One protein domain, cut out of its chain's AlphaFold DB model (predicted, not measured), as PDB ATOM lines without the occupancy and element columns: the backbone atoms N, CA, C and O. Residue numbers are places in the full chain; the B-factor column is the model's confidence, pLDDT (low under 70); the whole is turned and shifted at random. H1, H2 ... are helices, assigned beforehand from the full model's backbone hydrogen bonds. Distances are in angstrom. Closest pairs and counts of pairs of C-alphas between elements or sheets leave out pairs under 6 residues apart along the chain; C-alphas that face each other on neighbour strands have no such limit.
ATOM      1  N   SER A  24     178.810 247.774 133.078       65.00
ATOM      2  CA  SER A  24     177.795 247.346 134.032       65.00
ATOM      3  C   SER A  24     177.263 245.931 133.781       65.00
ATOM      4  O   SER A  24     177.227 245.120 134.708       65.00
ATOM      5  N   GLU A  25     176.925 245.602 132.534       70.56
ATOM      6  CA  GLU A  25     176.508 244.261 132.103       70.56
ATOM      7  C   GLU A  25     177.647 243.257 132.263       70.56
ATOM      8  O   GLU A  25     177.435 242.185 132.823       70.56
ATOM      9  N   ARG A  26     178.878 243.645 131.916       74.75
ATOM     10  CA  ARG A  26     180.078 242.825 132.120       74.75
ATOM     11  C   ARG A  26     180.320 242.512 133.596       74.75
ATOM     12  O   ARG A  26     180.751 241.414 133.933       74.75
ATOM     13  N   THR A  27     180.051 243.459 134.494       70.62
ATOM     14  CA  THR A  27     180.205 243.244 135.942       70.62
ATOM     15  C   THR A  27     179.205 242.206 136.456       70.62
ATOM     16  O   THR A  27     179.596 241.287 137.176       70.62
ATOM     17  N   VAL A  28     177.933 242.319 136.060       72.94
ATOM     18  CA  VAL A  28     176.879 241.372 136.457       72.94
ATOM     19  C   VAL A  28     177.091 240.000 135.814       72.94
ATOM     20  O   VAL A  28     176.997 238.992 136.511       72.94
ATOM     21  N   ASN A  29     177.460 239.956 134.533       79.44
ATOM     22  CA  ASN A  29     177.769 238.725 133.808       79.44
ATOM     23  C   ASN A  29     178.959 237.988 134.454       79.44
ATOM     24  O   ASN A  29     178.841 236.828 134.840       79.44
ATOM     25  N   ASN A  30     180.076 238.678 134.715       72.62
ATOM     26  CA  ASN A  30     181.231 238.080 135.400       72.62
ATOM     27  C   ASN A  30     180.879 237.521 136.788       72.62
ATOM     28  O   ASN A  30     181.416 236.491 137.201       72.62
ATOM     29  N   PHE A  31     180.004 238.203 137.528       73.00
ATOM     30  CA  PHE A  31     179.519 237.713 138.814       73.00
ATOM     31  C   PHE A  31     178.670 236.442 138.652       73.00
ATOM     32  O   PHE A  31     178.944 235.438 139.318       73.00
ATOM     33  N   ALA A  32     177.688 236.470 137.746       78.00
ATOM     34  CA  ALA A  32     176.819 235.337 137.446       78.00
ATOM     35  C   ALA A  32     177.636 234.113 137.011       78.00
ATOM     36  O   ALA A  32     177.500 233.047 137.609       78.00
ATOM     37  N   GLN A  33     178.574 234.283 136.075       79.81
ATOM     38  CA  GLN A  33     179.462 233.219 135.596       79.81
ATOM     39  C   GLN A  33     180.274 232.576 136.723       79.81
ATOM     40  O   GLN A  33     180.311 231.353 136.836       79.81
ATOM     41  N   ARG A  34     180.899 233.374 137.602       76.00
ATOM     42  CA  ARG A  34     181.674 232.835 138.737       76.00
ATOM     43  C   ARG A  34     180.804 232.030 139.695       76.00
ATOM     44  O   ARG A  34     181.253 231.017 140.231       76.00
ATOM     45  N   ARG A  35     179.578 232.494 139.949       76.19
ATOM     46  CA  ARG A  35     178.659 231.808 140.858       76.19
ATOM     47  C   ARG A  35     178.130 230.517 140.238       76.19
ATOM     48  O   ARG A  35     178.161 229.497 140.918       76.19
ATOM     49  N   ILE A  36     177.740 230.549 138.965       83.62
ATOM     50  CA  ILE A  36     177.309 229.368 138.207       83.62
ATOM     51  C   ILE A  36     178.432 228.329 138.166       83.62
ATOM     52  O   ILE A  36     178.199 227.191 138.551       83.62
ATOM     53  N   ALA A  37     179.667 228.726 137.848       79.94
ATOM     54  CA  ALA A  37     180.810 227.811 137.853       79.94
ATOM     55  C   ALA A  37     181.029 227.151 139.228       79.94
ATOM     56  O   ALA A  37     181.363 225.971 139.322       79.94
ATOM     57  N   LYS A  38     180.811 227.888 140.327       80.94
ATOM     58  CA  LYS A  38     180.880 227.317 141.679       80.94
ATOM     59  C   LYS A  38     179.753 226.313 141.939       80.94
ATOM     60  O   LYS A  38     180.021 225.283 142.555       80.94
ATOM     61  N   LEU A  39     178.528 226.605 141.500       81.81
ATOM     62  CA  LEU A  39     177.390 225.686 141.614       81.81
ATOM     63  C   LEU A  39     177.625 224.412 140.801       81.81
ATOM     64  O   LEU A  39     177.406 223.327 141.322       81.81
ATOM     65  N   GLU A  40     178.167 224.520 139.591       86.69
ATOM     66  CA  GLU A  40     178.501 223.367 138.744       86.69
ATOM     67  C   GLU A  40     179.553 222.463 139.400       86.69
ATOM     68  O   GLU A  40     179.398 221.243 139.423       86.69
ATOM     69  N   VAL A  41     180.577 223.040 140.040       88.88
ATOM     70  CA  VAL A  41     181.549 222.264 140.832       88.88
ATOM     71  C   VAL A  41     180.891 221.572 142.032       88.88
ATOM     72  O   VAL A  41     181.285 220.461 142.387       88.88
ATOM     73  N   LEU A  42     179.920 222.209 142.693       84.75
ATOM     74  CA  LEU A  42     179.188 221.598 143.810       84.75
ATOM     75  C   LEU A  42     178.265 220.471 143.333       84.75
ATOM     76  O   LEU A  42     178.266 219.405 143.945       84.75
ATOM     77  N   GLN A  43     177.557 220.668 142.220       89.44
ATOM     78  CA  GLN A  43     176.748 219.633 141.575       89.44
ATOM     79  C   GLN A  43     177.607 218.426 141.191       89.44
ATOM     80  O   GLN A  43     177.243 217.294 141.502       89.44
ATOM     81  N   GLU A  44     178.774 218.649 140.584       93.69
ATOM     82  CA  GLU A  44     179.682 217.565 140.203       93.69
ATOM     83  C   GLU A  44     180.198 216.795 141.427       93.69
ATOM     84  O   GLU A  44     180.246 215.566 141.427       93.69
ATOM     85  N   LYS A  45     180.511 217.497 142.524       91.12
ATOM     86  CA  LYS A  45     180.900 216.853 143.790       91.12
ATOM     87  C   LYS A  45     179.783 215.997 144.382       91.12
ATOM     88  O   LYS A  45     180.071 214.897 144.854       91.12
ATOM     89  N   GLU A  46     178.541 216.474 144.368       91.94
ATOM     90  CA  GLU A  46     177.387 215.709 144.854       91.94
ATOM     91  C   GLU A  46     177.085 214.502 143.951       91.94
ATOM     92  O   GLU A  46     176.856 213.402 144.456       91.94
ATOM     93  N   ARG A  47     177.194 214.643 142.622       93.50
ATOM     94  CA  ARG A  47     177.075 213.518 141.674       93.50
ATOM     95  C   ARG A  47     178.153 212.462 141.908       93.50
ATOM     96  O   ARG A  47     177.833 211.284 142.057       93.50
ATOM     97  N   ALA A  48     179.412 212.878 142.040       93.44
ATOM     98  CA  ALA A  48     180.521 211.977 142.347       93.44
ATOM     99  C   ALA A  48     180.362 211.314 143.726       93.44
ATOM    100  O   ALA A  48     180.740 210.159 143.928       93.44
ATOM    101  N   ARG A  49     179.793 212.019 144.709       92.25
ATOM    102  CA  ARG A  49     179.435 211.442 146.010       92.25
ATOM    103  C   ARG A  49     178.348 210.375 145.869       92.25
ATOM    104  O   ARG A  49     178.536 209.285 146.404       92.25
ATOM    105  N   LYS A  50     177.286 210.640 145.099       92.56
ATOM    106  CA  LYS A  50     176.228 209.664 144.788       92.56
ATOM    107  C   LYS A  50     176.799 208.405 144.141       92.56
ATOM    108  O   LYS A  50     176.521 207.295 144.585       92.56
ATOM    109  N   GLU A  51     177.656 208.577 143.139       93.94
ATOM    110  CA  GLU A  51     178.306 207.469 142.438       93.94
ATOM    111  C   GLU A  51     179.201 206.643 143.374       93.94
ATOM    112  O   GLU A  51     179.169 205.413 143.338       93.94
ATOM    113  N   ARG A  52     179.967 207.294 144.263       91.88
ATOM    114  CA  ARG A  52     180.784 206.594 145.269       91.88
ATOM    115  C   ARG A  52     179.940 205.758 146.224       91.88
ATOM    116  O   ARG A  52     180.354 204.650 146.549       91.88
ATOM    117  N   ILE A  53     178.776 206.253 146.645       90.19
ATOM    118  CA  ILE A  53     177.849 205.489 147.489       90.19
ATOM    119  C   ILE A  53     177.365 204.246 146.743       90.19
ATOM    120  O   ILE A  53     177.471 203.149 147.287       90.19
ATOM    121  N   PHE A  54     176.933 204.374 145.486       90.75
ATOM    122  CA  PHE A  54     176.503 203.216 144.693       90.75
ATOM    123  C   PHE A  54     177.617 202.188 144.482       90.75
ATOM    124  O   PHE A  54     177.396 201.004 144.722       90.75
ATOM    125  N   LYS A  55     178.837 202.627 144.156       92.56
ATOM    126  CA  LYS A  55     180.005 201.730 144.066       92.56
ATOM    127  C   LYS A  55     180.319 201.040 145.395       92.56
ATOM    128  O   LYS A  55     180.773 199.901 145.411       92.56
ATOM    129  N   SER A  56     180.090 201.720 146.518       90.25
ATOM    130  CA  SER A  56     180.292 201.156 147.857       90.25
ATOM    131  C   SER A  56     179.284 200.043 148.179       90.25
ATOM    132  O   SER A  56     179.648 199.046 148.802       90.25
ATOM    133  N   ILE A  57     178.044 200.175 147.690       89.50
ATOM    134  CA  ILE A  57     176.991 199.157 147.805       89.50
ATOM    135  C   ILE A  57     177.317 197.960 146.910       89.50
ATOM    136  O   ILE A  57     177.295 196.829 147.377       89.50
ATOM    137  N   GLU A  58     177.715 198.200 145.662       91.25
ATOM    138  CA  GLU A  58     178.130 197.132 144.746       91.25
ATOM    139  C   GLU A  58     179.310 196.325 145.319       91.25
ATOM    140  O   GLU A  58     179.297 195.094 145.328       91.25
ATOM    141  N   ALA A  59     180.304 197.011 145.896       89.62
ATOM    142  CA  ALA A  59     181.425 196.366 146.576       89.62
ATOM    143  C   ALA A  59     180.997 195.583 147.832       89.62
ATOM    144  O   ALA A  59     181.595 194.551 148.152       89.62
ATOM    145  N   TYR A  60     179.985 196.067 148.557       88.00
ATOM    146  CA  TYR A  60     179.391 195.367 149.694       88.00
ATOM    147  C   TYR A  60     178.680 194.082 149.252       88.00
ATOM    148  O   TYR A  60     178.940 193.023 149.827       88.00
ATOM    149  N   ASP A  61     177.858 194.148 148.207       87.62
ATOM    150  CA  ASP A  61     177.122 192.998 147.679       87.62
ATOM    151  C   ASP A  61     178.074 191.942 147.114       87.62
ATOM    152  O   ASP A  61     177.976 190.761 147.456       87.62
ATOM    153  N   GLN A  62     179.086 192.361 146.352       91.06
ATOM    154  CA  GLN A  62     180.117 191.451 145.858       91.06
ATOM    155  C   GLN A  62     180.895 190.792 147.006       91.06
ATOM    156  O   GLN A  62     181.231 189.606 146.949       91.06
ATOM    157  N   CYS A  63     181.164 191.535 148.082       88.50
ATOM    158  CA  CYS A  63     181.771 190.966 149.277       88.50
ATOM    159  C   CYS A  63     180.859 189.928 149.947       88.50
ATOM    160  O   CYS A  63     181.352 188.864 150.327       88.50
ATOM    161  N   LYS A  64     179.549 190.199 150.078       85.31
ATOM    162  CA  LYS A  64     178.581 189.239 150.637       85.31
ATOM    163  C   LYS A  64     178.577 187.936 149.846       85.31
ATOM    164  O   LYS A  64     178.642 186.870 150.453       85.31
ATOM    165  N   GLU A  65     178.535 188.012 148.521       88.50
ATOM    166  CA  GLU A  65     178.516 186.823 147.663       88.50
ATOM    167  C   GLU A  65     179.816 186.009 147.780       88.50
ATOM    168  O   GLU A  65     179.767 184.793 147.965       88.50
ATOM    169  N   ASN A  66     180.976 186.669 147.836       89.44
ATOM    170  CA  ASN A  66     182.253 185.994 148.104       89.44
ATOM    171  C   ASN A  66     182.292 185.335 149.496       89.44
ATOM    172  O   ASN A  66     182.820 184.231 149.651       89.44
ATOM    173  N   TYR A  67     181.731 185.995 150.517       85.62
ATOM    174  CA  TYR A  67     181.641 185.449 151.873       85.62
ATOM    175  C   TYR A  67     180.779 184.181 151.894       85.62
ATOM    176  O   TYR A  67     181.164 183.170 152.492       85.62
ATOM    177  N   LYS A  68     179.631 184.214 151.202       84.69
ATOM    178  CA  LYS A  68     178.740 183.061 151.026       84.69
ATOM    179  C   LYS A  68     179.455 181.911 150.320       84.69
ATOM    180  O   LYS A  68     179.462 180.799 150.843       84.69
ATOM    181  N   GLU A  69     180.115 182.176 149.194       89.31
ATOM    182  CA  GLU A  69     180.828 181.157 148.419       89.31
ATOM    183  C   GLU A  69     181.935 180.474 149.239       89.31
ATOM    184  O   GLU A  69     182.046 179.247 149.245       89.31
ATOM    185  N   GLN A  70     182.738 181.248 149.977       87.94
ATOM    186  CA  GLN A  70     183.802 180.700 150.825       87.94
ATOM    187  C   GLN A  70     183.245 179.846 151.968       87.94
ATOM    188  O   GLN A  70     183.757 178.757 152.225       87.94
ATOM    189  N   THR A  71     182.162 180.297 152.603       85.25
ATOM    190  CA  THR A  71     181.499 179.547 153.677       85.25
ATOM    191  C   THR A  71     180.913 178.227 153.168       85.25
ATOM    192  O   THR A  71     181.080 177.192 153.811       85.25
ATOM    193  N   LEU A  72     180.281 178.227 151.986       85.75
ATOM    194  CA  LEU A  72     179.751 177.013 151.349       85.75
ATOM    195  C   LEU A  72     180.854 176.013 150.965       85.75
ATOM    196  O   LEU A  72     180.622 174.807 150.986       85.75
ATOM    197  N   LYS A  73     182.068 176.495 150.672       90.38
ATOM    198  CA  LYS A  73     183.268 175.664 150.456       90.38
ATOM    199  C   LYS A  73     183.893 175.134 151.757       90.38
ATOM    200  O   LYS A  73     184.934 174.485 151.704       90.38
ATOM    201  N   GLY A  74     183.288 175.407 152.916       84.62
ATOM    202  CA  GLY A  74     183.779 174.974 154.227       84.62
ATOM    203  C   GLY A  74     184.905 175.839 154.802       84.62
ATOM    204  O   GLY A  74     185.518 175.454 155.795       84.62
ATOM    205  N   LEU A  75     185.189 176.999 154.200       86.62
ATOM    206  CA  LEU A  75     186.122 177.984 154.750       86.62
ATOM    207  C   LEU A  75     185.398 178.847 155.803       86.62
ATOM    208  O   LEU A  75     184.196 179.070 155.694       86.62
ATOM    209  N   ASP A  76     186.114 179.373 156.804       82.25
ATOM    210  CA  ASP A  76     185.565 180.332 157.785       82.25
ATOM    211  C   ASP A  76     186.126 181.743 157.519       82.25
ATOM    212  O   ASP A  76     187.107 182.155 158.149       82.25
ATOM    213  N   PRO A  77     185.570 182.492 156.544       80.06
ATOM    214  CA  PRO A  77     186.054 183.824 156.204       80.06
ATOM    215  C   PRO A  77     186.001 184.792 157.394       80.06
ATOM    216  O   PRO A  77     184.974 184.971 158.064       80.06
ATOM    217  N   ASN A  78     187.130 185.469 157.632       81.31
ATOM    218  CA  ASN A  78     187.315 186.435 158.714       81.31
ATOM    219  C   ASN A  78     187.514 187.874 158.206       81.31
ATOM    220  O   ASN A  78     188.438 188.563 158.628       81.31
ATOM    221  N   TYR A  79     186.655 188.319 157.293       76.94
ATOM    222  CA  TYR A  79     186.573 189.714 156.848       76.94
ATOM    223  C   TYR A  79     185.139 190.237 156.972       76.94
ATOM    224  O   TYR A  79     184.191 189.450 157.031       76.94
ATOM    225  N   ASP A  80     184.995 191.561 157.045       76.00
ATOM    226  CA  ASP A  80     183.712 192.243 157.196       76.00
ATOM    227  C   ASP A  80     183.353 193.016 155.925       76.00
ATOM    228  O   ASP A  80     184.065 193.923 155.494       76.00
ATOM    229  N   CYS A  81     182.215 192.670 155.332       80.75
ATOM    230  CA  CYS A  81     181.717 193.359 154.152       80.75
ATOM    231  C   CYS A  81     181.213 194.768 154.461       80.75
ATOM    232  O   CYS A  81     181.278 195.622 153.582       80.75
ATOM    233  N   SER A  82     180.791 195.055 155.699       77.81
ATOM    234  CA  SER A  82     180.300 196.380 156.096       77.81
ATOM    235  C   SER A  82     181.356 197.483 155.944       77.81
ATOM    236  O   SER A  82     181.004 198.639 155.724       77.81
ATOM    237  N   GLU A  83     182.648 197.131 155.948       81.12
ATOM    238  CA  GLU A  83     183.754 198.057 155.677       81.12
ATOM    239  C   GLU A  83     183.725 198.645 154.262       81.12
ATOM    240  O   GLU A  83     184.350 199.677 154.012       81.12
ATOM    241  N   LYS A  84     183.013 198.001 153.330       84.94
ATOM    242  CA  LYS A  84     182.838 198.502 151.965       84.94
ATOM    243  C   LYS A  84     181.831 199.641 151.879       84.94
ATOM    244  O   LYS A  84     181.930 200.411 150.934       84.94
ATOM    245  N   LEU A  85     180.923 199.781 152.848       84.19
ATOM    246  CA  LEU A  85     179.885 200.811 152.850       84.19
ATOM    247  C   LEU A  85     180.470 202.166 153.280       84.19
ATOM    248  O   LEU A  85     180.924 202.343 154.412       84.19
ATOM    249  N   ILE A  86     180.450 203.139 152.369       81.50
ATOM    250  CA  ILE A  86     180.964 204.497 152.599       81.50
ATOM    251  C   ILE A  86     179.809 205.403 153.036       81.50
ATOM    252  O   ILE A  86     178.719 205.323 152.481       81.50
ATOM    253  N   GLU A  87     180.049 206.280 154.021       71.94
ATOM    254  CA  GLU A  87     179.075 207.268 154.538       71.94
ATOM    255  C   GLU A  87     177.772 206.686 155.125       71.94
ATOM    256  O   GLU A  87     176.927 207.427 155.627       71.94
ATOM    257  N   ILE A  88     177.638 205.362 155.149       72.56
ATOM    258  CA  ILE A  88     176.602 204.637 155.875       72.56
ATOM    259  C   ILE A  88     177.149 204.353 157.273       72.56
ATOM    260  O   ILE A  88     178.255 203.834 157.433       72.56
ATOM    261  N   GLU A  89     176.388 204.737 158.296       67.81
ATOM    262  CA  GLU A  89     176.741 204.484 159.693       67.81
ATOM    263  C   GLU A  89     177.067 202.998 159.888       67.81
ATOM    264  O   GLU A  89     176.271 202.129 159.518       67.81
ATOM    265  N   LYS A  90     178.259 202.712 160.433       65.50
ATOM    266  CA  LYS A  90     178.751 201.339 160.571       65.50
ATOM    267  C   LYS A  90     177.775 200.535 161.418       65.50
ATOM    268  O   LYS A  90     177.539 200.841 162.586       65.50
ATOM    269  N   ILE A  91     177.226 199.488 160.818       67.00
ATOM    270  CA  ILE A  91     176.362 198.533 161.505       67.00
ATOM    271  C   ILE A  91     177.182 197.843 162.599       67.00
ATOM    272  O   ILE A  91     178.402 197.714 162.488       67.00
ATOM    273  N   ASN A  92     176.526 197.391 163.671       67.19
ATOM    274  CA  ASN A  92     177.190 196.588 164.693       67.19
ATOM    275  C   ASN A  92     177.877 195.370 164.041       67.19
ATOM    276  O   ASN A  92     177.220 194.441 163.569       67.19
ATOM    277  N   LEU A  93     179.210 195.400 164.052       62.78
ATOM    278  CA  LEU A  93     180.119 194.507 163.326       62.78
ATOM    279  C   LEU A  93     179.842 193.020 163.599       62.78
ATOM    280  O   LEU A  93     179.879 192.181 162.700       62.78
ATOM    281  N   LYS A  94     179.510 192.677 164.852       67.50
ATOM    282  CA  LYS A  94     179.183 191.295 165.239       67.50
ATOM    283  C   LYS A  94     177.830 190.849 164.691       67.50
ATOM    284  O   LYS A  94     177.678 189.677 164.361       67.50
ATOM    285  N   ALA A  95     176.870 191.766 164.593       69.44
ATOM    286  CA  ALA A  95     175.534 191.475 164.088       69.44
ATOM    287  C   ALA A  95     175.549 191.262 162.569       69.44
ATOM    288  O   ALA A  95     174.957 190.299 162.101       69.44
ATOM    289  N   ALA A  96     176.294 192.075 161.811       69.25
ATOM    290  CA  ALA A  96     176.405 191.914 160.358       69.25
ATOM    291  C   ALA A  96     177.059 190.573 159.971       69.25
ATOM    292  O   ALA A  96     176.506 189.828 159.165       69.25
ATOM    293  N   LYS A  97     178.183 190.207 160.608       68.56
ATOM    294  CA  LYS A  97     178.846 188.909 160.369       68.56
ATOM    295  C   LYS A  97     177.941 187.727 160.740       68.56
ATOM    296  O   LYS A  97     177.886 186.734 160.016       68.56
ATOM    297  N   ARG A  98     177.226 187.832 161.867       75.38
ATOM    298  CA  ARG A  98     176.292 186.798 162.332       75.38
ATOM    299  C   ARG A  98     175.116 186.633 161.373       75.38
ATOM    300  O   ARG A  98     174.835 185.499 161.004       75.38
ATOM    301  N   ALA A  99     174.519 187.735 160.928       72.56
ATOM    302  CA  ALA A  99     173.406 187.750 159.991       72.56
ATOM    303  C   ALA A  99     173.769 187.071 158.662       72.56
ATOM    304  O   ALA A  99     173.063 186.169 158.219       72.56
ATOM    305  N   THR A 100     174.916 187.431 158.069       70.56
ATOM    306  CA  THR A 100     175.388 186.825 156.812       70.56
ATOM    307  C   THR A 100     175.663 185.332 156.978       70.56
ATOM    308  O   THR A 100     175.265 184.534 156.133       70.56
ATOM    309  N   LYS A 101     176.295 184.921 158.089       72.88
ATOM    310  CA  LYS A 101     176.555 183.501 158.372       72.88
ATOM    311  C   LYS A 101     175.259 182.718 158.591       72.88
ATOM    312  O   LYS A 101     175.124 181.617 158.078       72.88
ATOM    313  N   GLN A 102     174.303 183.276 159.327       76.94
ATOM    314  CA  GLN A 102     173.014 182.641 159.612       76.94
ATOM    315  C   GLN A 102     172.145 182.468 158.365       76.94
ATOM    316  O   GLN A 102     171.526 181.416 158.199       76.94
ATOM    317  N   ALA A 103     172.145 183.446 157.461       72.81
ATOM    318  CA  ALA A 103     171.397 183.356 156.216       72.81
ATOM    319  C   ALA A 103     171.856 182.213 155.304       72.81
ATOM    320  O   ALA A 103     171.025 181.571 154.669       72.81
ATOM    321  N   ILE A 104     173.156 181.899 155.296       71.19
ATOM    322  CA  ILE A 104     173.707 180.756 154.548       71.19
ATOM    323  C   ILE A 104     173.103 179.431 155.035       71.19
ATOM    324  O   ILE A 104     172.884 178.522 154.240       71.19
ATOM    325  N   PHE A 105     172.781 179.334 156.327       74.44
ATOM    326  CA  PHE A 105     172.165 178.153 156.936       74.44
ATOM    327  C   PHE A 105     170.627 178.239 157.006       74.44
ATOM    328  O   PHE A 105     170.007 177.515 157.781       74.44
ATOM    329  N   GLY A 106     169.999 179.111 156.204       69.50
ATOM    330  CA  GLY A 106     168.539 179.203 156.060       69.50
ATOM    331  C   GLY A 106     167.837 180.157 157.034       69.50
ATOM    332  O   GLY A 106     166.611 180.271 157.012       69.50
ATOM    333  N   HIS A 107     168.580 180.886 157.872       76.12
ATOM    334  CA  HIS A 107     168.026 181.887 158.787       76.12
ATOM    335  C   HIS A 107     168.129 183.299 158.188       76.12
ATOM    336  O   HIS A 107     169.011 184.083 158.533       76.12
ATOM    337  N   HIS A 108     167.207 183.634 157.283       78.19
ATOM    338  CA  HIS A 108     167.245 184.889 156.517       78.19
ATOM    339  C   HIS A 108     166.725 186.134 157.254       78.19
ATOM    340  O   HIS A 108     166.832 187.236 156.722       78.19
ATOM    341  N   GLU A 109     166.127 186.013 158.445       81.75
ATOM    342  CA  GLU A 109     165.536 187.177 159.132       81.75
ATOM    343  C   GLU A 109     166.557 188.273 159.450       81.75
ATOM    344  O   GLU A 109     166.270 189.456 159.255       81.75
ATOM    345  N   GLU A 110     167.737 187.901 159.951       75.25
ATOM    346  CA  GLU A 110     168.769 188.878 160.302       75.25
ATOM    347  C   GLU A 110     169.376 189.530 159.050       75.25
ATOM    348  O   GLU A 110     169.619 190.736 159.056       75.25
ATOM    349  N   GLU A 111     169.549 188.777 157.955       78.31
ATOM    350  CA  GLU A 111     170.008 189.321 156.667       78.31
ATOM    351  C   GLU A 111     168.986 190.301 156.079       78.31
ATOM    352  O   GLU A 111     169.363 191.405 155.701       78.31
ATOM    353  N   LYS A 112     167.687 189.975 156.104       82.25
ATOM    354  CA  LYS A 112     166.633 190.894 155.643       82.25
ATOM    355  C   LYS A 112     166.586 192.189 156.455       82.25
ATOM    356  O   LYS A 112     166.385 193.261 155.891       82.25
ATOM    357  N   LYS A 113     166.774 192.115 157.779       80.25
ATOM    358  CA  LYS A 113     166.858 193.308 158.645       80.25
ATOM    359  C   LYS A 113     168.080 194.162 158.302       80.25
ATOM    360  O   LYS A 113     167.984 195.387 158.298       80.25
ATOM    361  N   LEU A 114     169.209 193.518 158.003       77.69
ATOM    362  CA  LEU A 114     170.442 194.182 157.592       77.69
ATOM    363  C   LEU A 114     170.281 194.881 156.237       77.69
ATOM    364  O   LEU A 114     170.629 196.052 156.111       77.69
ATOM    365  N   GLU A 115     169.704 194.191 155.255       82.19
ATOM    366  CA  GLU A 115     169.401 194.738 153.930       82.19
ATOM    367  C   GLU A 115     168.442 195.921 154.032       82.19
ATOM    368  O   GLU A 115     168.745 196.989 153.512       82.19
ATOM    369  N   ALA A 116     167.350 195.787 154.789       84.12
ATOM    370  CA  ALA A 116     166.412 196.881 155.016       84.12
ATOM    371  C   ALA A 116     167.087 198.103 155.663       84.12
ATOM    372  O   ALA A 116     166.827 199.236 155.255       84.12
ATOM    373  N   PHE A 117     167.985 197.890 156.632       83.00
ATOM    374  CA  PHE A 117     168.753 198.973 157.247       83.00
ATOM    375  C   PHE A 117     169.667 199.672 156.231       83.00
ATOM    376  O   PHE A 117     169.665 200.902 156.157       83.00
ATOM    377  N   VAL A 118     170.427 198.909 155.437       83.12
ATOM    378  CA  VAL A 118     171.309 199.463 154.396       83.12
ATOM    379  C   VAL A 118     170.480 200.231 153.369       83.12
ATOM    380  O   VAL A 118     170.766 201.401 153.131       83.12
ATOM    381  N   SER A 119     169.408 199.638 152.838       86.56
ATOM    382  CA  SER A 119     168.514 200.284 151.873       86.56
ATOM    383  C   SER A 119     167.930 201.588 152.413       86.56
ATOM    384  O   SER A 119     167.992 202.607 151.732       86.56
ATOM    385  N   GLN A 120     167.426 201.603 153.651       86.44
ATOM    386  CA  GLN A 120     166.877 202.816 154.258       86.44
ATOM    387  C   GLN A 120     167.936 203.917 154.395       86.44
ATOM    388  O   GLN A 120     167.662 205.091 154.145       86.44
ATOM    389  N   ARG A 121     169.164 203.564 154.793       83.75
ATOM    390  CA  ARG A 121     170.256 204.538 154.918       83.75
ATOM    391  C   ARG A 121     170.704 205.073 153.568       83.75
ATOM    392  O   ARG A 121     170.946 206.272 153.470       83.75
ATOM    393  N   VAL A 122     170.768 204.219 152.551       88.00
ATOM    394  CA  VAL A 122     171.060 204.628 151.175       88.00
ATOM    395  C   VAL A 122     170.018 205.631 150.706       88.00
ATOM    396  O   VAL A 122     170.413 206.726 150.328       88.00
ATOM    397  N   VAL A 123     168.725 205.315 150.842       89.94
ATOM    398  CA  VAL A 123     167.618 206.220 150.485       89.94
ATOM    399  C   VAL A 123     167.777 207.574 151.175       89.94
ATOM    400  O   VAL A 123     167.839 208.595 150.499       89.94
ATOM    401  N   ASN A 124     167.974 207.594 152.496       88.06
ATOM    402  CA  ASN A 124     168.131 208.841 153.253       88.06
ATOM    403  C   ASN A 124     169.327 209.695 152.794       88.06
ATOM    404  O   ASN A 124     169.288 210.922 152.890       88.06
ATOM    405  N   ILE A 125     170.431 209.069 152.377       87.50
ATOM    406  CA  ILE A 125     171.609 209.795 151.890       87.50
ATOM    407  C   ILE A 125     171.368 210.272 150.457       87.50
ATOM    408  O   ILE A 125     171.651 211.429 150.157       87.50
ATOM    409  N   THR A 126     170.828 209.417 149.584       90.81
ATOM    410  CA  THR A 126     170.564 209.769 148.186       90.81
ATOM    411  C   THR A 126     169.495 210.845 148.060       90.81
ATOM    412  O   THR A 126     169.678 211.749 147.258       90.81
ATOM    413  N   GLU A 127     168.453 210.826 148.895       93.06
ATOM    414  CA  GLU A 127     167.434 211.880 148.939       93.06
ATOM    415  C   GLU A 127     168.040 213.237 149.299       93.06
ATOM    416  O   GLU A 127     167.734 214.233 148.657       93.06
ATOM    417  N   LYS A 128     168.956 213.289 150.275       90.50
ATOM    418  CA  LYS A 128     169.664 214.535 150.619       90.50
ATOM    419  C   LYS A 128     170.552 215.031 149.484       90.50
ATOM    420  O   LYS A 128     170.660 216.232 149.270       90.50
ATOM    421  N   ILE A 129     171.217 214.117 148.780       91.50
ATOM    422  CA  ILE A 129     172.020 214.467 147.606       91.50
ATOM    423  C   ILE A 129     171.116 215.036 146.509       91.50
ATOM    424  O   ILE A 129     171.447 216.066 145.929       91.50
ATOM    425  N   ASP A 130     169.977 214.398 146.252       93.31
ATOM    426  CA  ASP A 130     169.029 214.828 145.225       93.31
ATOM    427  C   ASP A 130     168.404 216.185 145.576       93.31
ATOM    428  O   ASP A 130     168.388 217.073 144.728       93.31
ATOM    429  N   GLN A 131     168.051 216.411 146.845       92.75
ATOM    430  CA  GLN A 131     167.641 217.725 147.357       92.75
ATOM    431  C   GLN A 131     168.716 218.796 147.123       92.75
ATOM    432  O   GLN A 131     168.416 219.858 146.587       92.75
ATOM    433  N   ASN A 132     169.984 218.516 147.451       90.19
ATOM    434  CA  ASN A 132     171.077 219.462 147.200       90.19
ATOM    435  C   ASN A 132     171.227 219.776 145.700       90.19
ATOM    436  O   ASN A 132     171.474 220.923 145.326       90.19
ATOM    437  N   LEU A 133     171.098 218.768 144.829       91.31
ATOM    438  CA  LEU A 133     171.185 218.950 143.379       91.31
ATOM    439  C   LEU A 133     170.045 219.827 142.847       91.31
ATOM    440  O   LEU A 133     170.310 220.726 142.044       91.31
ATOM    441  N   GLU A 134     168.815 219.599 143.314       91.81
ATOM    442  CA  GLU A 134     167.647 220.426 142.996       91.81
ATOM    443  C   GLU A 134     167.829 221.870 143.484       91.81
ATOM    444  O   GLU A 134     167.587 222.813 142.729       91.81
ATOM    445  N   GLU A 135     168.329 222.067 144.707       88.06
ATOM    446  CA  GLU A 135     168.608 223.397 145.258       88.06
ATOM    447  C   GLU A 135     169.665 224.156 144.441       88.06
ATOM    448  O   GLU A 135     169.494 225.350 144.165       88.06
ATOM    449  N   TYR A 136     170.739 223.480 144.017       86.81
ATOM    450  CA  TYR A 136     171.771 224.086 143.175       86.81
ATOM    451  C   TYR A 136     171.246 224.460 141.788       86.81
ATOM    452  O   TYR A 136     171.604 225.525 141.277       86.81
ATOM    453  N   GLU A 137     170.387 223.630 141.189       88.75
ATOM    454  CA  GLU A 137     169.771 223.945 139.897       88.75
ATOM    455  C   GLU A 137     168.799 225.125 140.022       88.75
ATOM    456  O   GLU A 137     168.894 226.094 139.267       88.75
ATOM    457  N   ALA A 138     167.958 225.135 141.059       86.94
ATOM    458  CA  ALA A 138     167.066 226.254 141.346       86.94
ATOM    459  C   ALA A 138     167.835 227.557 141.645       86.94
ATOM    460  O   ALA A 138     167.377 228.658 141.329       86.94
ATOM    461  N   GLU A 139     169.012 227.490 142.277       83.19
ATOM    462  CA  GLU A 139     169.885 228.659 142.439       83.19
ATOM    463  C   GLU A 139     170.462 229.132 141.095       83.19
ATOM    464  O   GLU A 139     170.447 230.336 140.818       83.19
ATOM    465  N   LYS A 140     170.909 228.211 140.234       85.00
ATOM    466  CA  LYS A 140     171.414 228.523 138.889       85.00
ATOM    467  C   LYS A 140     170.351 229.222 138.038       85.00
ATOM    468  O   LYS A 140     170.629 230.283 137.473       85.00
ATOM    469  N   GLU A 141     169.130 228.694 138.002       85.88
ATOM    470  CA  GLU A 141     168.008 229.298 137.275       85.88
ATOM    471  C   GLU A 141     167.668 230.702 137.794       85.88
ATOM    472  O   GLU A 141     167.474 231.628 137.001       85.88
ATOM    473  N   ARG A 142     167.671 230.904 139.120       79.69
ATOM    474  CA  ARG A 142     167.455 232.229 139.729       79.69
ATOM    475  C   ARG A 142     168.523 233.242 139.322       79.69
ATOM    476  O   ARG A 142     168.185 234.392 139.036       79.69
ATOM    477  N   ILE A 143     169.795 232.840 139.273       77.06
ATOM    478  CA  ILE A 143     170.903 233.712 138.846       77.06
ATOM    479  C   ILE A 143     170.731 234.121 137.377       77.06
ATOM    480  O   ILE A 143     170.815 235.311 137.066       77.06
ATOM    481  N   LEU A 144     170.432 233.164 136.493       83.25
ATOM    482  CA  LEU A 144     170.207 233.422 135.065       83.25
ATOM    483  C   LEU A 144     168.992 234.335 134.831       83.25
ATOM    484  O   LEU A 144     169.054 235.287 134.046       83.25
ATOM    485  N   ALA A 145     167.890 234.093 135.544       81.69
ATOM    486  CA  ALA A 145     166.696 234.929 135.470       81.69
ATOM    487  C   ALA A 145     166.978 236.368 135.928       81.69
ATOM    488  O   ALA A 145     166.537 237.329 135.290       81.69
ATOM    489  N   LEU A 170     167.123 251.596 139.862       67.12
ATOM    490  CA  LEU A 170     166.757 250.433 140.691       67.12
ATOM    491  C   LEU A 170     167.219 249.072 140.137       67.12
ATOM    492  O   LEU A 170     167.005 248.058 140.796       67.12
ATOM    493  N   CYS A 171     167.887 249.014 138.979       65.50
ATOM    494  CA  CYS A 171     168.213 247.748 138.303       65.50
ATOM    495  C   CYS A 171     169.131 246.824 139.114       65.50
ATOM    496  O   CYS A 171     168.878 245.626 139.201       65.50
ATOM    497  N   ALA A 172     170.146 247.382 139.784       62.84
ATOM    498  CA  ALA A 172     171.024 246.617 140.674       62.84
ATOM    499  C   ALA A 172     170.280 246.075 141.909       62.84
ATOM    500  O   ALA A 172     170.499 244.939 142.317       62.84
ATOM    501  N   ASN A 173     169.358 246.857 142.477       64.12
ATOM    502  CA  ASN A 173     168.541 246.410 143.609       64.12
ATOM    503  C   ASN A 173     167.540 245.335 143.170       64.12
ATOM    504  O   ASN A 173     167.319 244.372 143.893       64.12
ATOM    505  N   LYS A 174     166.961 245.467 141.970       68.62
ATOM    506  CA  LYS A 174     166.053 244.471 141.396       68.62
ATOM    507  C   LYS A 174     166.776 243.152 141.114       68.62
ATOM    508  O   LYS A 174     166.213 242.102 141.398       68.62
ATOM    509  N   PHE A 175     168.022 243.207 140.641       64.94
ATOM    510  CA  PHE A 175     168.896 242.039 140.513       64.94
ATOM    511  C   PHE A 175     169.113 241.345 141.867       64.94
ATOM    512  O   PHE A 175     168.764 240.177 141.999       64.94
ATOM    513  N   ILE A 176     169.581 242.076 142.889       63.28
ATOM    514  CA  ILE A 176     169.842 241.536 144.240       63.28
ATOM    515  C   ILE A 176     168.568 240.955 144.877       63.28
ATOM    516  O   ILE A 176     168.595 239.868 145.447       63.28
ATOM    517  N   ASN A 177     167.438 241.656 144.755       65.44
ATOM    518  CA  ASN A 177     166.163 241.203 145.311       65.44
ATOM    519  C   ASN A 177     165.640 239.941 144.613       65.44
ATOM    520  O   ASN A 177     164.979 239.132 145.254       65.44
ATOM    521  N   THR A 178     165.914 239.777 143.314       64.31
ATOM    522  CA  THR A 178     165.435 238.617 142.548       64.31
ATOM    523  C   THR A 178     166.306 237.385 142.772       64.31
ATOM    524  O   THR A 178     165.786 236.277 142.860       64.31
ATOM    525  N   THR A 179     167.624 237.554 142.892       57.50
ATOM    526  CA  THR A 179     168.519 236.436 143.214       57.50
ATOM    527  C   THR A 179     168.437 236.024 144.682       57.50
ATOM    528  O   THR A 179     168.713 234.870 144.995       57.50
ATOM    529  N   GLY A 180     168.128 236.958 145.594       55.16
ATOM    530  CA  GLY A 180     168.393 236.791 147.028       55.16
ATOM    531  C   GLY A 180     169.893 236.736 147.352       55.16
ATOM    532  O   GLY A 180     170.279 236.400 148.470       55.16
TER     533      GLY A 180
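What this domain is: This is residues 24 to 145 and 170 to 180 of the 217 residues of an uncharacterized protein of candidate division TM6 bacterium RIFCSPHIGHO2_12_FULL_32_22 (UniProt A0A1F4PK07). What shape? Long helices H1 and H4 run side by side, opposite ways, as a rod; H3 packs on both near one end, H2 on H1, and H5 prolongs H4 at the other. Which parts? There are 133 printed residues with five named helices, H1 to H5: all helix, extended, radius of gyration of the C-alphas 23.1 A, spans 77 by 21 by 17 A.

How they stand to each other: What touches? H1, residues 24 to 72, touches H4, residues 109 to 145, with its 32 to 53 alone, at a shallow tilt of 12 degrees; C-alphas 43 and 133 are closest, 5.9 A apart. Backbone? In H4, 32 of 33 O i to N i+4 pairs are within hydrogen-bond range.

Where its parts are: Start where? H1 begins at C-alpha 24 (177.795, 247.346, 134.032) and is 72.5 A long. Others? H2 is residues 81 to 84, H3 93 to 104, and H5 171 to 179.

The domain as a whole: Any cut? Residues 146 to 169 are cut out, leaving 16.4 A. Low confidence? The pLDDT is under 70 at residue 24, residues 89 to 97, residue 106 and residues 170 to 180.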